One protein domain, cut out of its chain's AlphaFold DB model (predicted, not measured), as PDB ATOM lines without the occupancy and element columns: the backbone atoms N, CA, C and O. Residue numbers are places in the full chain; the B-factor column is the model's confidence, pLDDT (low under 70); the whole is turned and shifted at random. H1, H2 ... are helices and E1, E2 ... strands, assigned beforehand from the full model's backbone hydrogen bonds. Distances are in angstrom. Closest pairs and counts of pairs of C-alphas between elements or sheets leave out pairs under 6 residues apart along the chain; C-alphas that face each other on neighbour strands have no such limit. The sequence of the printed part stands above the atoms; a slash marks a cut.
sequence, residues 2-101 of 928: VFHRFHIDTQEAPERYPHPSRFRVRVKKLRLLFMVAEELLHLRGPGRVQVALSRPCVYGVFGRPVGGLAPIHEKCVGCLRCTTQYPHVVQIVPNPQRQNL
ATOM      1  N   VAL A   2      42.825 -14.000  68.797       39.00
ATOM      2  CA  VAL A   2      42.684 -12.533  68.829       39.00
ATOM      3  C   VAL A   2      43.381 -12.062  70.103       39.00
ATOM      4  O   VAL A   2      43.085 -12.574  71.182       39.00
ATOM      5  N   PHE A   3      44.355 -11.157  69.994       44.75
ATOM      6  CA  PHE A   3      45.053 -10.604  71.155       44.75
ATOM      7  C   PHE A   3      44.067  -9.778  72.004       44.75
ATOM      8  O   PHE A   3      43.822  -8.611  71.730       44.75
ATOM      9  N   HIS A   4      43.493 -10.392  73.042       52.38
ATOM     10  CA  HIS A   4      42.497  -9.767  73.927       52.38
ATOM     11  C   HIS A   4      43.069  -8.723  74.895       52.38
ATOM     12  O   HIS A   4      42.303  -7.995  75.514       52.38
ATOM     13  N   ARG A   5      44.399  -8.638  75.040       51.91
ATOM     14  CA  ARG A   5      45.043  -7.832  76.089       51.91
ATOM     15  C   ARG A   5      44.765  -6.326  75.983       51.91
ATOM     16  O   ARG A   5      44.838  -5.661  76.999       51.91
ATOM     17  N   PHE A   6      44.428  -5.820  74.796       63.94
ATOM     18  CA  PHE A   6      44.276  -4.382  74.534       63.94
ATOM     19  C   PHE A   6      42.965  -4.055  73.813       63.94
ATOM     20  O   PHE A   6      42.899  -3.101  73.044       63.94
ATOM     21  N   HIS A   7      41.919  -4.871  73.953       81.38
ATOM     22  CA  HIS A   7      40.627  -4.568  73.337       81.38
ATOM     23  C   HIS A   7      39.883  -3.499  74.154       81.38
ATOM     24  O   HIS A   7      39.742  -3.646  75.362       81.38
ATOM     25  N   ILE A   8      39.398  -2.437  73.500       88.06
ATOM     26  CA  ILE A   8      38.510  -1.454  74.135       88.06
ATOM     27  C   ILE A   8      37.078  -1.855  73.794       88.06
ATOM     28  O   ILE A   8      36.701  -1.864  72.621       88.06
ATOM     29  N   ASP A   9      36.283  -2.154  74.820       90.12
ATOM     30  CA  ASP A   9      34.892  -2.559  74.651       90.12
ATOM     31  C   ASP A   9      34.032  -1.391  74.148       90.12
ATOM     32  O   ASP A   9      33.784  -0.395  74.841       90.12
ATOM     33  N   THR A  10      33.532  -1.530  72.921       94.06
ATOM     34  CA  THR A  10      32.650  -0.547  72.283       94.06
ATOM     35  C   THR A  10      31.207  -1.036  72.258       94.06
ATOM     36  O   THR A  10      30.918  -2.223  72.120       94.06
ATOM     37  N   GLN A  11      30.270  -0.100  72.393       95.88
ATOM     38  CA  GLN A  11      28.831  -0.352  72.309       95.88
ATOM     39  C   GLN A  11      28.171   0.802  71.563       95.88
ATOM     40  O   GLN A  11      28.617   1.946  71.674       95.88
ATOM     41  N   GLU A  12      27.095   0.538  70.819       96.38
ATOM     42  CA  GLU A  12      26.407   1.615  70.108       96.38
ATOM     43  C   GLU A  12      25.837   2.645  71.099       96.38
ATOM     44  O   GLU A  12      25.041   2.328  71.981       96.38
ATOM     45  N   ALA A  13      26.242   3.902  70.932       95.94
ATOM     46  CA  ALA A  13      25.835   5.020  71.768       95.94
ATOM     47  C   ALA A  13      25.116   6.070  70.907       95.94
ATOM     48  O   ALA A  13      25.750   7.020  70.422       95.94
ATOM     49  N   PRO A  14      23.798   5.910  70.670       93.88
ATOM     50  CA  PRO A  14      23.057   6.742  69.731       93.88
ATOM     51  C   PRO A  14      23.070   8.214  70.140       93.88
ATOM     52  O   PRO A  14      23.211   8.574  71.313       93.88
ATOM     53  N   GLU A  15      22.907   9.075  69.145       91.56
ATOM     54  CA  GLU A  15      22.767  10.511  69.346       91.56
ATOM     55  C   GLU A  15      21.520  10.809  70.185       91.56
ATOM     56  O   GLU A  15      20.443  10.269  69.936       91.56
ATOM     57  N   ARG A  16      21.652  11.684  71.185       90.75
ATOM     58  CA  ARG A  16      20.528  12.109  72.035       90.75
ATOM     59  C   ARG A  16      19.781  13.301  71.467       90.75
ATOM     60  O   ARG A  16      18.588  13.457  71.715       90.75
ATOM     61  N   TYR A  17      20.492  14.156  70.745       88.81
ATOM     62  CA  TYR A  17      19.942  15.361  70.143       88.81
ATOM     63  C   TYR A  17      20.016  15.264  68.625       88.81
ATOM     64  O   TYR A  17      21.033  14.779  68.125       88.81
ATOM     65  N   PRO A  18      18.987  15.743  67.898       83.69
ATOM     66  CA  PRO A  18      18.972  15.680  66.445       83.69
ATOM     67  C   PRO A  18      20.182  16.389  65.842       83.69
ATOM     68  O   PRO A  18      20.367  17.596  66.036       83.69
ATOM     69  N   HIS A  19      20.976  15.639  65.088       86.75
ATOM     70  CA  HIS A  19      22.035  16.185  64.257       86.75
ATOM     71  C   HIS A  19      21.456  16.656  62.913       86.75
ATOM     72  O   HIS A  19      20.652  15.936  62.310       86.75
ATOM     73  N   PRO A  20      21.790  17.864  62.423       90.62
ATOM     74  CA  PRO A  20      21.278  18.345  61.146       90.62
ATOM     75  C   PRO A  20      21.639  17.396  59.998       90.62
ATOM     76  O   PRO A  20      22.801  17.046  59.809       90.62
ATOM     77  N   SER A  21      20.655  17.033  59.171       91.56
ATOM     78  CA  SER A  21      20.908  16.226  57.974       91.56
ATOM     79  C   SER A  21      21.907  16.911  57.038       91.56
ATOM     80  O   SER A  21      21.946  18.141  56.951       91.56
ATOM     81  N   ARG A  22      22.687  16.131  56.281       90.50
ATOM     82  CA  ARG A  22      23.690  16.685  55.355       90.50
ATOM     83  C   ARG A  22      23.076  17.516  54.234       90.50
ATOM     84  O   ARG A  22      23.620  18.553  53.852       90.50
ATOM     85  N   PHE A  23      21.914  17.090  53.753       93.25
ATOM     86  CA  PHE A  23      21.237  17.713  52.628       93.25
ATOM     87  C   PHE A  23      19.753  17.932  52.908       93.25
ATOM     88  O   PHE A  23      19.094  17.141  53.582       93.25
ATOM     89  N   ARG A  24      19.204  18.994  52.315       92.94
ATOM     90  CA  ARG A  24      17.761  19.213  52.205       92.94
ATOM     91  C   ARG A  24      17.297  18.847  50.804       92.94
ATOM     92  O   ARG A  24      17.947  19.162  49.810       92.94
ATOM     93  N   VAL A  25      16.137  18.208  50.738       93.25
ATOM     94  CA  VAL A  25      15.522  17.755  49.485       93.25
ATOM     95  C   VAL A  25      14.326  18.645  49.202       93.25
ATOM     96  O   VAL A  25      13.358  18.639  49.957       93.25
ATOM     97  N   ARG A  26      14.381  19.430  48.130       92.94
ATOM     98  CA  ARG A  26      13.268  20.277  47.696       92.94
ATOM     99  C   ARG A  26      12.531  19.596  46.555       92.94
ATOM    100  O   ARG A  26      13.161  19.122  45.612       92.94
ATOM    101  N   VAL A  27      11.202  19.589  46.629       91.38
ATOM    102  CA  VAL A  27      10.333  19.015  45.593       91.38
ATOM    103  C   VAL A  27       9.290  20.038  45.158       91.38
ATOM    104  O   VAL A  27       8.541  20.561  45.985       91.38
ATOM    105  N   LYS A  28       9.196  20.297  43.849       91.88
ATOM    106  CA  LYS A  28       8.094  21.068  43.258       91.88
ATOM    107  C   LYS A  28       6.849  20.189  43.144       91.88
ATOM    108  O   LYS A  28       6.657  19.508  42.142       91.88
ATOM    109  N   LYS A  29       5.997  20.226  44.173       90.62
ATOM    110  CA  LYS A  29       4.806  19.365  44.321       90.62
ATOM    111  C   LYS A  29       3.898  19.340  43.084       90.62
ATOM    112  O   LYS A  29       3.577  18.260  42.607       90.62
ATOM    113  N   LEU A  30       3.553  20.505  42.528       89.81
ATOM    114  CA  LEU A  30       2.700  20.593  41.332       89.81
ATOM    115  C   LEU A  30       3.341  19.929  40.104       89.81
ATOM    116  O   LEU A  30       2.681  19.177  39.397       89.81
ATOM    117  N   ARG A  31       4.647  20.142  39.889       89.25
ATOM    118  CA  ARG A  31       5.381  19.504  38.784       89.25
ATOM    119  C   ARG A  31       5.502  17.996  38.974       89.25
ATOM    120  O   ARG A  31       5.412  17.263  38.002       89.25
ATOM    121  N   LEU A  32       5.678  17.541  40.216       88.31
ATOM    122  CA  LEU A  32       5.666  16.116  40.529       88.31
ATOM    123  C   LEU A  32       4.313  15.495  40.165       88.31
ATOM    124  O   LEU A  32       4.297  14.504  39.449       88.31
ATOM    125  N   LEU A  33       3.197  16.072  40.625       88.31
ATOM    126  CA  LEU A  33       1.853  15.555  40.332       88.31
ATOM    127  C   LEU A  33       1.583  15.497  38.825       88.31
ATOM    128  O   LEU A  33       1.127  14.467  38.334       88.31
ATOM    129  N   PHE A  34       1.934  16.563  38.102       88.12
ATOM    130  CA  PHE A  34       1.802  16.618  36.649       88.12
ATOM    131  C   PHE A  34       2.606  15.507  35.958       88.12
ATOM    132  O   PHE A  34       2.058  14.751  35.162       88.12
ATOM    133  N   MET A  35       3.878  15.343  36.337       85.88
ATOM    134  CA  MET A  35       4.751  14.300  35.798       85.88
ATOM    135  C   MET A  35       4.199  12.888  36.053       85.88
ATOM    136  O   MET A  35       4.271  12.037  35.175       85.88
ATOM    137  N   VAL A  36       3.633  12.619  37.236       84.25
ATOM    138  CA  VAL A  36       3.026  11.307  37.530       84.25
ATOM    139  C   VAL A  36       1.792  11.054  36.669       84.25
ATOM    140  O   VAL A  36       1.637   9.952  36.147       84.25
ATOM    141  N   ALA A  37       0.922  12.056  36.520       86.19
ATOM    142  CA  ALA A  37      -0.264  11.943  35.678       86.19
ATOM    143  C   ALA A  37       0.126  11.668  34.218       86.19
ATOM    144  O   ALA A  37      -0.429  10.774  33.585       86.19
ATOM    145  N   GLU A  38       1.136  12.374  33.715       82.56
ATOM    146  CA  GLU A  38       1.675  12.178  32.372       82.56
ATOM    147  C   GLU A  38       2.270  10.775  32.181       82.56
ATOM    148  O   GLU A  38       1.932  10.100  31.207       82.56
ATOM    149  N   GLU A  39       3.097  10.293  33.117       84.12
ATOM    150  CA  GLU A  39       3.650   8.933  33.061       84.12
ATOM    151  C   GLU A  39       2.527   7.876  33.029       84.12
ATOM    152  O   GLU A  39       2.599   6.932  32.246       84.12
ATOM    153  N   LEU A  40       1.459   8.046  33.818       84.19
ATOM    154  CA  LEU A  40       0.312   7.124  33.837       84.19
ATOM    155  C   LEU A  40      -0.492   7.114  32.528       84.19
ATOM    156  O   LEU A  40      -1.040   6.070  32.172       84.19
ATOM    157  N   LEU A  41      -0.565   8.246  31.820       82.88
ATOM    158  CA  LEU A  41      -1.244   8.349  30.523       82.88
ATOM    159  C   LEU A  41      -0.454   7.662  29.401       82.88
ATOM    160  O   LEU A  41      -1.048   7.043  28.518       82.88
ATOM    161  N   HIS A  42       0.878   7.749  29.438       75.94
ATOM    162  CA  HIS A  42       1.747   7.202  28.392       75.94
ATOM    163  C   HIS A  42       2.083   5.717  28.596       75.94
ATOM    164  O   HIS A  42       2.310   4.997  27.623       75.94
ATOM    165  N   LEU A  43       2.106   5.231  29.840       77.50
ATOM    166  CA  LEU A  43       2.408   3.832  30.148       77.50
ATOM    167  C   LEU A  43       1.200   2.919  29.882       77.50
ATOM    168  O   LEU A  43       0.122   3.080  30.462       77.50
ATOM    169  N   ARG A  44       1.401   1.898  29.043       74.19
ATOM    170  CA  ARG A  44       0.402   0.869  28.709       74.19
ATOM    171  C   ARG A  44       0.820  -0.504  29.254       74.19
ATOM    172  O   ARG A  44       2.006  -0.772  29.418       74.19
ATOM    173  N   GLY A  45      -0.159  -1.371  29.521       73.12
ATOM    174  CA  GLY A  45       0.055  -2.761  29.956       73.12
ATOM    175  C   GLY A  45       0.006  -3.007  31.478       73.12
ATOM    176  O   GLY A  45      -0.113  -2.062  32.268       73.12
ATOM    177  N   PRO A  46       0.077  -4.284  31.907       73.94
ATOM    178  CA  PRO A  46       0.059  -4.675  33.319       73.94
ATOM    179  C   PRO A  46       1.274  -4.099  34.051       73.94
ATOM    180  O   PRO A  46       2.352  -4.002  33.474       73.94
ATOM    181  N   GLY A  47       1.126  -3.689  35.311       79.12
ATOM    182  CA  GLY A  47       2.235  -3.105  36.080       79.12
ATOM    183  C   GLY A  47       2.505  -1.609  35.825       79.12
ATOM    184  O   GLY A  47       3.428  -1.044  36.412       79.12
ATOM    185  N   ARG A  48       1.721  -0.934  34.964       82.12
ATOM    186  CA  ARG A  48       1.937   0.487  34.601       82.12
ATOM    187  C   ARG A  48       1.968   1.439  35.795       82.12
ATOM    188  O   ARG A  48       2.728   2.402  35.789       82.12
ATOM    189  N   VAL A  49       1.168   1.163  36.827       84.44
ATOM    190  CA  VAL A  49       1.102   1.993  38.038       84.44
ATOM    191  C   VAL A  49       2.408   1.868  38.817       84.44
ATOM    192  O   VAL A  49       2.974   2.874  39.227       84.44
ATOM    193  N   GLN A  50       2.941   0.655  38.947       85.88
ATOM    194  CA  GLN A  50       4.219   0.383  39.596       85.88
ATOM    195  C   GLN A  50       5.371   1.060  38.842       85.88
ATOM    196  O   GLN A  50       6.204   1.722  39.460       85.88
ATOM    197  N   VAL A  51       5.380   0.996  37.505       83.31
ATOM    198  CA  VAL A  51       6.378   1.701  36.682       83.31
ATOM    199  C   VAL A  51       6.247   3.220  36.839       83.31
ATOM    200  O   VAL A  51       7.251   3.896  37.070       83.31
ATOM    201  N   ALA A  52       5.038   3.783  36.790       82.50
ATOM    202  CA  ALA A  52       4.802   5.220  36.968       82.50
ATOM    203  C   ALA A  52       5.185   5.707  38.374       82.50
ATOM    204  O   ALA A  52       5.744   6.789  38.534       82.50
ATOM    205  N   LEU A  53       4.935   4.908  39.409       84.44
ATOM    206  CA  LEU A  53       5.238   5.257  40.797       84.44
ATOM    207  C   LEU A  53       6.674   4.921  41.209       84.44
ATOM    208  O   LEU A  53       7.124   5.431  42.232       84.44
ATOM    209  N   SER A  54       7.424   4.151  40.412       83.75
ATOM    210  CA  SER A  54       8.839   3.866  40.675       83.75
ATOM    211  C   SER A  54       9.661   5.159  40.771       83.75
ATOM    212  O   SER A  54       9.558   6.069  39.932       83.75
ATOM    213  N   ARG A  55      10.452   5.286  41.842       82.62
ATOM    214  CA  ARG A  55      11.281   6.466  42.124       82.62
ATOM    215  C   ARG A  55      12.744   6.066  42.291       82.62
ATOM    216  O   ARG A  55      13.035   5.031  42.879       82.62
ATOM    217  N   PRO A  56      13.685   6.938  41.894       79.69
ATOM    218  CA  PRO A  56      15.103   6.587  41.825       79.69
ATOM    219  C   PRO A  56      15.825   6.422  43.171       79.69
ATOM    220  O   PRO A  56      17.036   6.194  43.192       79.69
ATOM    221  N   CYS A  57      15.160   6.617  44.311       90.25
ATOM    222  CA  CYS A  57      15.863   6.693  45.587       90.25
ATOM    223  C   CYS A  57      16.036   5.322  46.248       90.25
ATOM    224  O   CYS A  57      15.124   4.823  46.895       90.25
ATOM    225  N   VAL A  58      17.259   4.796  46.190       90.31
ATOM    226  CA  VAL A  58      17.677   3.573  46.906       90.31
ATOM    227  C   VAL A  58      17.845   3.772  48.418       90.31
ATOM    228  O   VAL A  58      17.890   2.806  49.165       90.31
ATOM    229  N   TYR A  59      17.907   5.024  48.883       92.50
ATOM    230  CA  TYR A  59      18.067   5.372  50.301       92.50
ATOM    231  C   TYR A  59      16.735   5.572  51.032       92.50
ATOM    232  O   TYR A  59      16.725   5.899  52.213       92.50
ATOM    233  N   GLY A  60      15.595   5.438  50.347       91.69
ATOM    234  CA  GLY A  60      14.277   5.573  50.974       91.69
ATOM    235  C   GLY A  60      13.876   7.004  51.359       91.69
ATOM    236  O   GLY A  60      12.972   7.174  52.175       91.69
ATOM    237  N   VAL A  61      14.499   8.038  50.772       92.19
ATOM    238  CA  VAL A  61      14.107   9.456  50.957       92.19
ATOM    239  C   VAL A  61      12.631   9.672  50.618       92.19
ATOM    240  O   VAL A  61      11.957  10.452  51.282       92.19
ATOM    241  N   PHE A  62      12.122   8.964  49.609       90.00
ATOM    242  CA  PHE A  62      10.738   9.080  49.146       90.00
ATOM    243  C   PHE A  62       9.840   7.929  49.630       90.00
ATOM    244  O   PHE A  62       8.857   7.607  48.974       90.00
ATOM    245  N   GLY A  63      10.187   7.275  50.744       83.62
ATOM    246  CA  GLY A  63       9.531   6.038  51.196       83.62
ATOM    247  C   GLY A  63       8.242   6.196  52.016       83.62
ATOM    248  O   GLY A  63       7.700   5.192  52.460       83.62
ATOM    249  N   ARG A  64       7.754   7.419  52.280       79.31
ATOM    250  CA  ARG A  64       6.468   7.634  52.989       79.31
ATOM    251  C   ARG A  64       5.267   7.346  52.057       79.31
ATOM    252  O   ARG A  64       5.455   7.390  50.847       79.31
ATOM    253  N   PRO A  65       4.032   7.143  52.563       68.06
ATOM    254  CA  PRO A  65       2.853   6.899  51.713       68.06
ATOM    255  C   PRO A  65       2.591   7.995  50.664       68.06
ATOM    256  O   PRO A  65       2.257   7.710  49.522       68.06
ATOM    257  N   VAL A  66       2.845   9.262  51.012       66.38
ATOM    258  CA  VAL A  66       2.816  10.413  50.080       66.38
ATOM    259  C   VAL A  66       4.209  10.752  49.531       66.38
ATOM    260  O   VAL A  66       4.509  11.900  49.211       66.38
ATOM    261  N   GLY A  67       5.105   9.766  49.493       59.00
ATOM    262  CA  GLY A  67       6.555   9.896  49.648       59.00
ATOM    263  C   GLY A  67       7.306  10.745  48.635       59.00
ATOM    264  O   GLY A  67       8.426  11.147  48.920       59.00
ATOM    265  N   GLY A  68       6.705  11.131  47.514       72.31
ATOM    266  CA  GLY A  68       7.274  12.161  46.642       72.31
ATOM    267  C   GLY A  68       7.043  13.602  47.131       72.31
ATOM    268  O   GLY A  68       7.865  14.473  46.867       72.31
ATOM    269  N   LEU A  69       5.957  13.871  47.862       82.81
ATOM    270  CA  LEU A  69       5.540  15.218  48.282       82.81
ATOM    271  C   LEU A  69       6.166  15.675  49.608       82.81
ATOM    272  O   LEU A  69       6.203  16.878  49.880       82.81
ATOM    273  N   ALA A  70       6.643  14.732  50.424       86.94
ATOM    274  CA  ALA A  70       7.222  14.974  51.746       86.94
ATOM    275  C   ALA A  70       8.488  14.111  51.951       86.94
ATOM    276  O   ALA A  70       8.414  13.053  52.583       86.94
ATOM    277  N   PRO A  71       9.639  14.521  51.385       90.62
ATOM    278  CA  PRO A  71      10.879  13.748  51.458       90.62
ATOM    279  C   PRO A  71      11.448  13.662  52.884       90.62
ATOM    280  O   PRO A  71      11.383  14.622  53.646       90.62
ATOM    281  N   ILE A  72      12.072  12.528  53.212       92.25
ATOM    282  CA  ILE A  72      12.801  12.282  54.467       92.25
ATOM    283  C   ILE A  72      14.246  12.772  54.295       92.25
ATOM    284  O   ILE A  72      15.080  12.081  53.702       92.25
ATOM    285  N   HIS A  73      14.542  13.988  54.754       92.38
ATOM    286  CA  HIS A  73      15.835  14.645  54.524       92.38
ATOM    287  C   HIS A  73      17.015  13.896  55.157       92.38
ATOM    288  O   HIS A  73      18.106  13.877  54.594       92.38
ATOM    289  N   GLU A  74      16.784  13.234  56.286       91.50
ATOM    290  CA  GLU A  74      17.771  12.503  57.089       91.50
ATOM    291  C   GLU A  74      18.369  11.312  56.328       91.50
ATOM    292  O   GLU A  74      19.495  10.905  56.588       91.50
ATOM    293  N   LYS A  75      17.636  10.782  55.341       92.56
ATOM    294  CA  LYS A  75      18.089   9.675  54.488       92.56
ATOM    295  C   LYS A  75      18.836  10.143  53.235       92.56
ATOM    296  O   LYS A  75      19.335   9.320  52.469       92.56
ATOM    297  N   CYS A  76      18.885  11.449  52.960       93.75
ATOM    298  CA  CYS A  76      19.520  11.961  51.753       93.75
ATOM    299  C   CYS A  76      21.042  12.013  51.913       93.75
ATOM    300  O   CYS A  76      21.566  12.768  52.727       93.75
ATOM    301  N   VAL A  77      21.756  11.276  51.060       92.69
ATOM    302  CA  VAL A  77      23.229  11.277  51.019       92.69
ATOM    303  C   VAL A  77      23.816  12.169  49.919       92.69
ATOM    304  O   VAL A  77      25.017  12.127  49.670       92.69
ATOM    305  N   GLY A  78      22.979  12.939  49.216       94.12
ATOM    306  CA  GLY A  78      23.440  13.826  48.145       94.12
ATOM    307  C   GLY A  78      23.948  13.098  46.901       94.12
ATOM    308  O   GLY A  78      24.844  13.585  46.230       94.12
ATOM    309  N   CYS A  79      23.388  11.930  46.568       93.81
ATOM    310  CA  CYS A  79      23.792  11.197  45.364       93.81
ATOM    311  C   CYS A  79      23.355  11.858  44.051       93.81
ATOM    312  O   CYS A  79      23.895  11.538  43.002       93.81
ATOM    313  N   LEU A  80      22.362  12.751  44.100       95.00
ATOM    314  CA  LEU A  80      21.837  13.496  42.954       95.00
ATOM    315  C   LEU A  80      21.172  12.672  41.847       95.00
ATOM    316  O   LEU A  80      20.795  13.259  40.840       95.00
ATOM    317  N   ARG A  81      20.897  11.371  42.021       94.56
ATOM    318  CA  ARG A  81      20.155  10.597  41.001       94.56
ATOM    319  C   ARG A  81      18.784  11.200  40.688       94.56
ATOM    320  O   ARG A  81      18.426  11.341  39.525       94.56
ATOM    321  N   CYS A  82      18.022  11.584  41.713       93.31
ATOM    322  CA  CYS A  82      16.706  12.204  41.526       93.31
ATOM    323  C   CYS A  82      16.793  13.576  40.844       93.31
ATOM    324  O   CYS A  82      15.987  13.865  39.967       93.31
ATOM    325  N   THR A  83      17.792  14.386  41.201       93.50
ATOM    326  CA  THR A  83      18.075  15.679  40.562       93.50
ATOM    327  C   THR A  83      18.571  15.510  39.125       93.50
ATOM    328  O   THR A  83      18.219  16.304  38.263       93.50
ATOM    329  N   THR A  84      19.312  14.440  38.836       93.75
ATOM    330  CA  THR A  84      19.785  14.109  37.485       93.75
ATOM    331  C   THR A  84      18.622  13.699  36.585       93.75
ATOM    332  O   THR A  84      18.454  14.269  35.517       93.75
ATOM    333  N   GLN A  85      17.777  12.767  37.038       92.12
ATOM    334  CA  GLN A  85      16.637  12.271  36.257       92.12
ATOM    335  C   GLN A  85      15.507  13.299  36.102       92.12
ATOM    336  O   GLN A  85      14.853  13.348  35.061       92.12
ATOM    337  N   TYR A  86      15.257  14.104  37.140       90.56
ATOM    338  CA  TYR A  86      14.101  15.000  37.219       90.56
ATOM    339  C   TYR A  86      14.491  16.407  37.714       90.56
ATOM    340  O   TYR A  86      13.987  16.873  38.745       90.56
ATOM    341  N   PRO A  87      15.360  17.130  36.981       90.12
ATOM    342  CA  PRO A  87      15.942  18.406  37.420       90.12
ATOM    343  C   PRO A  87      14.916  19.530  37.607       90.12
ATOM    344  O   PRO A  87      15.130  20.469  38.380       90.12
ATOM    345  N   HIS A  88      13.773  19.430  36.926       89.44
ATOM    346  CA  HIS A  88      12.658  20.368  37.031       89.44
ATOM    347  C   HIS A  88      11.727  20.070  38.224       89.44
ATOM    348  O   HIS A  88      10.890  20.922  38.536       89.44
ATOM    349  N   VAL A  89      11.872  18.914  38.894       90.19
ATOM    350  CA  VAL A  89      11.008  18.440  39.997       90.19
ATOM    351  C   VAL A  89      11.736  18.370  41.332       90.19
ATOM    352  O   VAL A  89      11.175  18.808  42.338       90.19
ATOM    353  N   VAL A  90      12.966  17.838  41.362       91.38
ATOM    354  CA  VAL A  90      13.718  17.585  42.602       91.38
ATOM    355  C   VAL A  90      15.081  18.275  42.590       91.38
ATOM    356  O   VAL A  90      15.897  18.049  41.701       91.38
ATOM    357  N   GLN A  91      15.363  19.048  43.637       92.50
ATOM    358  CA  GLN A  91      16.675  19.650  43.883       92.50
ATOM    359  C   GLN A  91      17.192  19.237  45.258       92.50
ATOM    360  O   GLN A  91      16.457  19.262  46.248       92.50
ATOM    361  N   ILE A  92      18.467  18.863  45.319       93.25
ATOM    362  CA  ILE A  92      19.165  18.579  46.571       93.25
ATOM    363  C   ILE A  92      20.114  19.735  46.843       93.25
ATOM    364  O   ILE A  92      20.895  20.124  45.978       93.25
ATOM    365  N   VAL A  93      20.049  20.269  48.058       92.38
ATOM    366  CA  VAL A  93      20.890  21.385  48.492       92.38
ATOM    367  C   VAL A  93      21.602  21.045  49.797       92.38
ATOM    368  O   VAL A  93      21.020  20.338  50.627       92.38
ATOM    369  N   PRO A  94      22.830  21.543  50.021       91.50
ATOM    370  CA  PRO A  94      23.472  21.459  51.329       91.50
ATOM    371  C   PRO A  94      22.564  22.040  52.419       91.50
ATOM    372  O   PRO A  94      21.867  23.031  52.190       91.50
ATOM    373  N   ASN A  95      22.529  21.422  53.602       91.62
ATOM    374  CA  ASN A  95      21.738  21.941  54.716       91.62
ATOM    375  C   ASN A  95      22.472  23.116  55.394       91.62
ATOM    376  O   ASN A  95      23.525  22.888  55.992       91.62
ATOM    377  N   PRO A  96      21.926  24.349  55.391       88.06
ATOM    378  CA  PRO A  96      22.604  25.501  55.995       88.06
ATOM    379  C   PRO A  96      22.845  25.338  57.501       88.06
ATOM    380  O   PRO A  96      23.845  25.808  58.025       88.06
ATOM    381  N   GLN A  97      21.972  24.605  58.204       88.50
ATOM    382  CA  GLN A  97      22.160  24.321  59.633       88.50
ATOM    383  C   GLN A  97      23.406  23.469  59.893       88.50
ATOM    384  O   GLN A  97      24.061  23.654  60.913       88.50
ATOM    385  N   ARG A  98      23.758  22.572  58.962       89.75
ATOM    386  CA  ARG A  98      24.982  21.770  59.050       89.75
ATOM    387  C   ARG A  98      26.234  22.624  58.839       89.75
ATOM    388  O   ARG A  98      27.246  22.377  59.474       89.75
ATOM    389  N   GLN A  99      26.174  23.640  57.977       81.62
ATOM    390  CA  GLN A  99      27.313  24.534  57.697       81.62
ATOM    391  C   GLN A  99      27.734  25.401  58.900       81.62
ATOM    392  O   GLN A  99      28.800  26.024  58.872       81.62
ATOM    393  N   ASN A 100      26.895  25.436  59.938       83.12
ATOM    394  CA  ASN A 100      27.140  26.124  61.202       83.12
ATOM    395  C   ASN A 100      27.619  25.175  62.313       83.12
ATOM    396  O   ASN A 100      27.704  25.592  63.463       83.12
ATOM    397  N   LEU A 101      27.880  23.901  62.003       87.44
ATOM    398  CA  LEU A 101      28.535  22.989  62.935       87.44
ATOM    399  C   LEU A 101      30.035  23.289  62.994       87.44
ATOM    400  O   LEU A 101      30.654  23.489  61.950       87.44
TER     401      LEU A 101
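This is residues 2 to 101 of the 928 residues of an uncharacterized protein of Thermoanaerobaculum aquaticum (UniProt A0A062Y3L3). With little regular structure, a free tail, residues 2 to 17, runs into a loop-rich body holding ribbon E1-E2 and helical hairpin H1-H2. The class is mixed, 35 of 100 printed residues forming E1, H1, H2, H3, E2 in order. Spanning 66 by 36 by 22 A, it is only just extended, close to loose, radius of gyration of the C-alphas 19.2 A.

E1, residues 23 to 27, begins at C-alpha (21.237, 17.713, 52.628). H1 is residues 29 to 42, 20.3 A long; H2 48 to 53; H3 81 to 85; E2 90 to 94, ending at (23.472, 21.459, 51.329).

E1 and E2 are antiparallel; N 24 and O 93 are within hydrogen-bond range, 2.8 A. H1 touches H2 with residues 36 to 40 alone; their closest C-alphas are Glu 39 and Ala 52, 5.5 A. Those of H3 and E2 are Thr 83 and Val 90, 5.2 A. In each helix every O i to N i+4 pair is within range.

The printed part has no cut; H2 to H3 is a long link; pLDDT is under 70 at 2 to 6 and 65 to 67.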